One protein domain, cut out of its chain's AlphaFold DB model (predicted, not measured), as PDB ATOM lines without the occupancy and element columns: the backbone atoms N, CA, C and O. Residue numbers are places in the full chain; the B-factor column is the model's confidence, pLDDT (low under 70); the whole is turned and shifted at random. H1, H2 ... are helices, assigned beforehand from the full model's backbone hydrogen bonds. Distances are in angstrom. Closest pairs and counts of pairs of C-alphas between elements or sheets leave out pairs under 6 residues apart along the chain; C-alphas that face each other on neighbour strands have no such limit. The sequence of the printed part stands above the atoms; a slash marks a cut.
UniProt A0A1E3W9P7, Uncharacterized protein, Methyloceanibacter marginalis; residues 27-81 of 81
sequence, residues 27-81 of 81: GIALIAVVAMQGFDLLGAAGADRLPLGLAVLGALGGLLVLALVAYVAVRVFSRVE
ATOM      1  N   GLY A  27       9.546  39.613  38.547       81.19
ATOM      2  CA  GLY A  27       8.533  38.879  37.802       81.19
ATOM      3  C   GLY A  27       8.844  38.770  36.311       81.19
ATOM      4  O   GLY A  27       8.702  37.689  35.751       81.19
ATOM      5  N   ILE A  28       9.313  39.845  35.667       83.56
ATOM      6  CA  ILE A  28       9.712  39.808  34.251       83.56
ATOM      7  C   ILE A  28      10.866  38.820  34.061       83.56
ATOM      8  O   ILE A  28      10.824  38.006  33.140       83.56
ATOM      9  N   ALA A  29      11.868  38.854  34.946       84.94
ATOM     10  CA  ALA A  29      12.987  37.920  34.905       84.94
ATOM     11  C   ALA A  29      12.514  36.464  35.047       84.94
ATOM     12  O   ALA A  29      12.922  35.610  34.263       84.94
ATOM     13  N   LEU A  30      11.606  36.187  35.989       82.44
ATOM     14  CA  LEU A  30      11.038  34.852  36.177       82.44
ATOM     15  C   LEU A  30      10.272  34.380  34.932       82.44
ATOM     16  O   LEU A  30      10.485  33.261  34.471       82.44
ATOM     17  N   ILE A  31       9.425  35.241  34.354       83.25
ATOM     18  CA  ILE A  31       8.675  34.933  33.127       83.25
ATOM     19  C   ILE A  31       9.634  34.639  31.974       83.25
ATOM     20  O   ILE A  31       9.418  33.675  31.247       83.25
ATOM     21  N   ALA A  32      10.702  35.424  31.817       79.06
ATOM     22  CA  ALA A  32      11.696  35.210  30.770       79.06
ATOM     23  C   ALA A  32      12.413  33.859  30.922       79.06
ATOM     24  O   ALA A  32      12.545  33.133  29.939       79.06
ATOM     25  N   VAL A  33      12.816  33.490  32.144       84.19
ATOM     26  CA  VAL A  33      13.458  32.194  32.424       84.19
ATOM     27  C   VAL A  33      12.514  31.034  32.108       84.19
ATOM     28  O   VAL A  33      12.905  30.095  31.417       84.19
ATOM     29  N   VAL A  34      11.262  31.107  32.563       82.12
ATOM     30  CA  VAL A  34      10.259  30.061  32.301       82.12
ATOM     31  C   VAL A  34       9.929  29.976  30.811       82.12
ATOM     32  O   VAL A  34       9.807  28.878  30.272       82.12
ATOM     33  N   ALA A  35       9.830  31.113  30.119       80.19
ATOM     34  CA  ALA A  35       9.602  31.149  28.680       80.19
ATOM     35  C   ALA A  35      10.761  30.507  27.907       80.19
ATOM     36  O   ALA A  35      10.505  29.714  27.006       80.19
ATOM     37  N   MET A  36      12.015  30.796  28.275       80.19
ATOM     38  CA  MET A  36      13.194  30.164  27.668       80.19
ATOM     39  C   MET A  36      13.193  28.648  27.879       80.19
ATOM     40  O   MET A  36      13.325  27.911  26.907       80.19
ATOM     41  N   GLN A  37      12.940  28.176  29.104       79.81
ATOM     42  CA  GLN A  37      12.824  26.738  29.379       79.81
ATOM     43  C   GLN A  37      11.702  26.089  28.561       79.81
ATOM     44  O   GLN A  37      11.879  25.010  28.002       79.81
ATOM     45  N   GLY A  38      10.551  26.756  28.451       72.44
ATOM     46  CA  GLY A  38       9.443  26.290  27.627       72.44
ATOM     47  C   GLY A  38       9.810  26.211  26.144       72.44
ATOM     48  O   GLY A  38       9.493  25.219  25.495       72.44
ATOM     49  N   PHE A  39      10.515  27.212  25.612       72.12
ATOM     50  CA  PHE A  39      10.993  27.210  24.228       72.12
ATOM     51  C   PHE A  39      12.044  26.130  23.960       72.12
ATOM     52  O   PHE A  39      11.988  25.532  22.891       72.12
ATOM     53  N   ASP A  40      12.952  25.842  24.893       73.56
ATOM     54  CA  ASP A  40      13.928  24.755  24.735       73.56
ATOM     55  C   ASP A  40      13.235  23.384  24.717       73.56
ATOM     56  O   ASP A  40      13.522  22.540  23.865       73.56
ATOM     57  N   LEU A  41      12.254  23.181  25.604       68.56
ATOM     58  CA  LEU A  41      11.469  21.945  25.672       68.56
ATOM     59  C   LEU A  41      10.558  21.754  24.444       68.56
ATOM     60  O   LEU A  41      10.456  20.647  23.920       68.56
ATOM     61  N   LEU A  42       9.907  22.818  23.961       62.78
ATOM     62  CA  LEU A  42       9.007  22.777  22.796       62.78
ATOM     63  C   LEU A  42       9.745  22.864  21.454       62.78
ATOM     64  O   LEU A  42       9.264  22.334  20.454       62.78
ATOM     65  N   GLY A  43      10.921  23.492  21.422       56.75
ATOM     66  CA  GLY A  43      11.803  23.569  20.258       56.75
ATOM     67  C   GLY A  43      12.380  22.209  19.869       56.75
ATOM     68  O   GLY A  43      12.539  21.939  18.680       56.75
ATOM     69  N   ALA A  44      12.585  21.315  20.842       54.97
ATOM     70  CA  ALA A  44      12.891  19.905  20.590       54.97
ATOM     71  C   ALA A  44      11.698  19.125  19.998       54.97
ATOM     72  O   ALA A  44      11.886  18.073  19.390       54.97
ATOM     73  N   ALA A  45      10.477  19.645  20.150       57.69
ATOM     74  CA  ALA A  45       9.231  18.959  19.843       57.69
ATOM     75  C   ALA A  45       8.409  19.644  18.737       57.69
ATOM     76  O   ALA A  45       7.194  19.544  18.771       57.69
ATOM     77  N   GLY A  46       9.013  20.358  17.776       58.06
ATOM     78  CA  GLY A  46       8.329  20.836  16.553       58.06
ATOM     79  C   GLY A  46       6.987  21.563  16.757       58.06
ATOM     80  O   GLY A  46       6.156  21.576  15.852       58.06
ATOM     81  N   ALA A  47       6.748  22.111  17.948       59.06
ATOM     82  CA  ALA A  47       5.421  22.514  18.378       59.06
ATOM     83  C   ALA A  47       5.110  23.947  17.939       59.06
ATOM     84  O   ALA A  47       5.986  24.821  17.937       59.06
ATOM     85  N   ASP A  48       3.845  24.194  17.600       66.31
ATOM     86  CA  ASP A  48       3.342  25.520  17.257       66.31
ATOM     87  C   ASP A  48       3.713  26.540  18.343       66.31
ATOM     88  O   ASP A  48       3.436  26.364  19.530       66.31
ATOM     89  N   ARG A  49       4.351  27.644  17.937       68.56
ATOM     90  CA  ARG A  49       4.861  28.691  18.848       68.56
ATOM     91  C   ARG A  49       3.760  29.610  19.397       68.56
ATOM     92  O   ARG A  49       3.992  30.369  20.337       68.56
ATOM     93  N   LEU A  50       2.563  29.539  18.813       75.06
ATOM     94  CA  LEU A  50       1.378  30.319  19.183       75.06
ATOM     95  C   LEU A  50       0.939  30.148  20.652       75.06
ATOM     96  O   LEU A  50       0.807  31.167  21.337       75.06
ATOM     97  N   PRO A  51       0.733  28.922  21.178       77.81
ATOM     98  CA  PRO A  51       0.338  28.715  22.572       77.81
ATOM     99  C   PRO A  51       1.340  29.294  23.573       77.81
ATOM    100  O   PRO A  51       0.930  29.866  24.584       77.81
ATOM    101  N   LEU A  52       2.643  29.216  23.285       76.06
ATOM    102  CA  LEU A  52       3.654  29.749  24.195       76.06
ATOM    103  C   LEU A  52       3.661  31.283  24.209       76.06
ATOM    104  O   LEU A  52       3.750  31.889  25.276       76.06
ATOM    105  N   GLY A  53       3.472  31.920  23.049       77.12
ATOM    106  CA  GLY A  53       3.304  33.373  22.963       77.12
ATOM    107  C   GLY A  53       2.094  33.884  23.758       77.12
ATOM    108  O   GLY A  53       2.207  34.873  24.485       77.12
ATOM    109  N   LEU A  54       0.956  33.181  23.688       83.00
ATOM    110  CA  LEU A  54      -0.242  33.513  24.473       83.00
ATOM    111  C   LEU A  54      -0.019  33.334  25.979       83.00
ATOM    112  O   LEU A  54      -0.439  34.188  26.761       83.00
ATOM    113  N   ALA A  55       0.675  32.270  26.390       80.69
ATOM    114  CA  ALA A  55       1.005  32.035  27.793       80.69
ATOM    115  C   ALA A  55       1.902  33.146  28.368       80.69
ATOM    116  O   ALA A  55       1.640  33.645  29.463       80.69
ATOM    117  N   VAL A  56       2.914  33.590  27.613       82.31
ATOM    118  CA  VAL A  56       3.804  34.692  28.022       82.31
ATOM    119  C   VAL A  56       3.043  36.013  28.135       82.31
ATOM    120  O   VAL A  56       3.202  36.726  29.126       82.31
ATOM    121  N   LEU A  57       2.176  36.331  27.166       82.44
ATOM    122  CA  LEU A  57       1.327  37.526  27.228       82.44
ATOM    123  C   LEU A  57       0.386  37.496  28.442       82.44
ATOM    124  O   LEU A  57       0.261  38.501  29.145       82.44
ATOM    125  N   GLY A  58      -0.221  36.342  28.730       86.06
ATOM    126  CA  GLY A  58      -1.051  36.146  29.919       86.06
ATOM    127  C   GLY A  58      -0.267  36.337  31.220       86.06
ATOM    128  O   GLY A  58      -0.726  37.038  32.122       86.06
ATOM    129  N   ALA A  59       0.947  35.785  31.298       80.50
ATOM    130  CA  ALA A  59       1.825  35.929  32.457       80.50
ATOM    131  C   ALA A  59       2.253  37.388  32.685       80.50
ATOM    132  O   ALA A  59       2.228  37.864  33.821       80.50
ATOM    133  N   LEU A  60       2.581  38.126  31.619       81.00
ATOM    134  CA  LEU A  60       2.898  39.556  31.701       81.00
ATOM    135  C   LEU A  60       1.696  40.381  32.178       81.00
ATOM    136  O   LEU A  60       1.848  41.252  33.036       81.00
ATOM    137  N   GLY A  61       0.497  40.082  31.669       84.56
ATOM    138  CA  GLY A  61      -0.741  40.710  32.130       84.56
ATOM    139  C   GLY A  61      -1.003  40.455  33.618       84.56
ATOM    140  O   GLY A  61      -1.255  41.394  34.374       84.56
ATOM    141  N   GLY A  62      -0.868  39.201  34.058       83.75
ATOM    142  CA  GLY A  62      -1.001  38.823  35.467       83.75
ATOM    143  C   GLY A  62       0.032  39.509  36.363       83.75
ATOM    144  O   GLY A  62      -0.313  40.019  37.428       83.75
ATOM    145  N   LEU A  63       1.284  39.602  35.908       83.75
ATOM    146  CA  LEU A  63       2.348  40.283  36.639       83.75
ATOM    147  C   LEU A  63       2.071  41.780  36.810       83.75
ATOM    148  O   LEU A  63       2.298  42.318  37.893       83.75
ATOM    149  N   LEU A  64       1.563  42.452  35.774       81.12
ATOM    150  CA  LEU A  64       1.181  43.862  35.870       81.12
ATOM    151  C   LEU A  64       0.107  44.075  36.934       81.12
ATOM    152  O   LEU A  64       0.228  44.993  37.747       81.12
ATOM    153  N   VAL A  65      -0.906  43.208  36.968       85.00
ATOM    154  CA  VAL A  65      -1.947  43.253  38.001       85.00
ATOM    155  C   VAL A  65      -1.336  43.030  39.383       85.00
ATOM    156  O   VAL A  65      -1.621  43.796  40.301       85.00
ATOM    157  N   LEU A  66      -0.441  42.050  39.529       80.38
ATOM    158  CA  LEU A  66       0.231  41.755  40.795       80.38
ATOM    159  C   LEU A  66       1.075  42.941  41.295       80.38
ATOM    160  O   LEU A  66       1.018  43.298  42.472       80.38
ATOM    161  N   ALA A  67       1.812  43.597  40.395       79.00
ATOM    162  CA  ALA A  67       2.598  44.787  40.702       79.00
ATOM    163  C   ALA A  67       1.702  45.968  41.118       79.00
ATOM    164  O   ALA A  67       2.031  46.706  42.053       79.00
ATOM    165  N   LEU A  68       0.540  46.124  40.474       80.25
ATOM    166  CA  LEU A  68      -0.448  47.142  40.834       80.25
ATOM    167  C   LEU A  68      -1.049  46.875  42.219       80.25
ATOM    168  O   LEU A  68      -1.170  47.799  43.025       80.25
ATOM    169  N   VAL A  69      -1.370  45.614  42.520       82.50
ATOM    170  CA  VAL A  69      -1.856  45.186  43.838       82.50
ATOM    171  C   VAL A  69      -0.801  45.450  44.909       82.50
ATOM    172  O   VAL A  69      -1.130  46.034  45.938       82.50
ATOM    173  N   ALA A  70       0.469  45.119  44.658       79.75
ATOM    174  CA  ALA A  70       1.564  45.405  45.584       79.75
ATOM    175  C   ALA A  70       1.702  46.913  45.860       79.75
ATOM    176  O   ALA A  70       1.802  47.329  47.016       79.75
ATOM    177  N   TYR A  71       1.622  47.751  44.821       78.62
ATOM    178  CA  TYR A  71       1.636  49.208  44.974       78.62
ATOM    179  C   TYR A  71       0.469  49.714  45.834       78.62
ATOM    180  O   TYR A  71       0.664  50.533  46.738       78.62
ATOM    181  N   VAL A  72      -0.751  49.239  45.555       80.38
ATOM    182  CA  VAL A  72      -1.953  49.627  46.303       80.38
ATOM    183  C   VAL A  72      -1.864  49.158  47.752       80.38
ATOM    184  O   VAL A  72      -2.135  49.959  48.643       80.38
ATOM    185  N   ALA A  73      -1.425  47.923  48.001       79.94
ATOM    186  CA  ALA A  73      -1.262  47.374  49.341       79.94
ATOM    187  C   ALA A  73      -0.298  48.228  50.176       79.94
ATOM    188  O   ALA A  73      -0.692  48.737  51.223       79.94
ATOM    189  N   VAL A  74       0.915  48.496  49.673       77.94
ATOM    190  CA  VAL A  74       1.886  49.351  50.380       77.94
ATOM    191  C   VAL A  74       1.304  50.746  50.623       77.94
ATOM    192  O   VAL A  74       1.421  51.295  51.714       77.94
ATOM    193  N   ARG A  75       0.605  51.320  49.637       77.00
ATOM    194  CA  ARG A  75      -0.019  52.643  49.778       77.00
ATOM    195  C   ARG A  75      -1.134  52.677  50.827       77.00
ATOM    196  O   ARG A  75      -1.308  53.720  51.455       77.00
ATOM    197  N   VAL A  76      -1.915  51.606  50.967       78.94
ATOM    198  CA  VAL A  76      -2.987  51.499  51.967       78.94
ATOM    199  C   VAL A  76      -2.385  51.321  53.355       78.94
ATOM    200  O   VAL A  76      -2.714  52.106  54.237       78.94
ATOM    201  N   PHE A  77      -1.453  50.384  53.536       74.38
ATOM    202  CA  PHE A  77      -0.812  50.149  54.833       74.38
ATOM    203  C   PHE A  77      -0.067  51.386  55.348       74.38
ATOM    204  O   PHE A  77      -0.266  51.785  56.488       74.38
ATOM    205  N   SER A  78       0.668  52.097  54.489       64.56
ATOM    206  CA  SER A  78       1.352  53.340  54.879       64.56
ATOM    207  C   SER A  78       0.432  54.557  55.089       64.56
ATOM    208  O   SER A  78       0.930  55.665  55.285       64.56
ATOM    209  N   ARG A  79      -0.893  54.412  54.945       60.53
ATOM    210  CA  ARG A  79      -1.885  55.429  55.343       60.53
ATOM    211  C   ARG A  79      -2.553  55.116  56.681       60.53
ATOM    212  O   ARG A  79      -3.260  55.984  57.188       60.53
ATOM    213  N   VAL A  80      -2.420  53.881  57.158       58.72
ATOM    214  CA  VAL A  80      -2.988  53.419  58.430       58.72
ATOM    215  C   VAL A  80      -2.035  53.738  59.594       58.72
ATOM    216  O   VAL A  80      -2.503  53.895  60.717       58.72
ATOM    217  N   GLU A  81      -0.739  53.917  59.307       45.62
ATOM    218  CA  GLU A  81       0.267  54.547  60.186       45.62
ATOM    219  C   GLU A  81       0.304  56.078  60.040       45.62
ATOM    220  O   GLU A  81       0.502  56.764  61.069       45.62
TER     221      GLU A  81
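Overview. This is residues 27 to 81 of the 81 residues of an uncharacterized protein of Methyloceanibacter marginalis (UniProt A0A1E3W9P7). A helical hairpin with unequal arms: a shorter helix, H1, runs one way, and after a short turn the longer helix, H2, folds back beside it and sticks out past it with residues 68 to 80. The printed part has 55 residues with two named helices, H1 then H2, and no named strand; the class is all helix. The whole is extended, with a radius of gyration of the C-alphas of 16.2 A, a rod spanning 55 by 16 by 8 A.

Along the chain. H1 is residues 27 to 43, 23.5 A from first to last C-alpha, beginning at C-alpha 27 (8.533, 38.879, 37.802). H2 is residues 50 to 80, 45.7 A long between its first and last C-alphas, ending at C-alpha 80 (-2.988, 53.419, 58.430).

Arrangement. H1 and H2 form a helical hairpin and touch, the closest C-alphas being those of Gly 27 and Leu 63, 6.4 A apart. They run opposite ways at a shallow tilt of 15 degrees. H2 touches H1 with residues 52 to 63 alone. In H1 every O i to N i+4 pair is within hydrogen-bond range; in H2, 26 of 27 are.

Size, cuts and confidence. The two C-alphas farthest apart, those of Gly 46 and Glu 81, are 55.7 A apart. The printed part has no cut, and the link from H1 to H2 is short. Residues 68 to 81 stand free. The model's pLDDT is under 70 at residues 41 to 49 and 78 to 81.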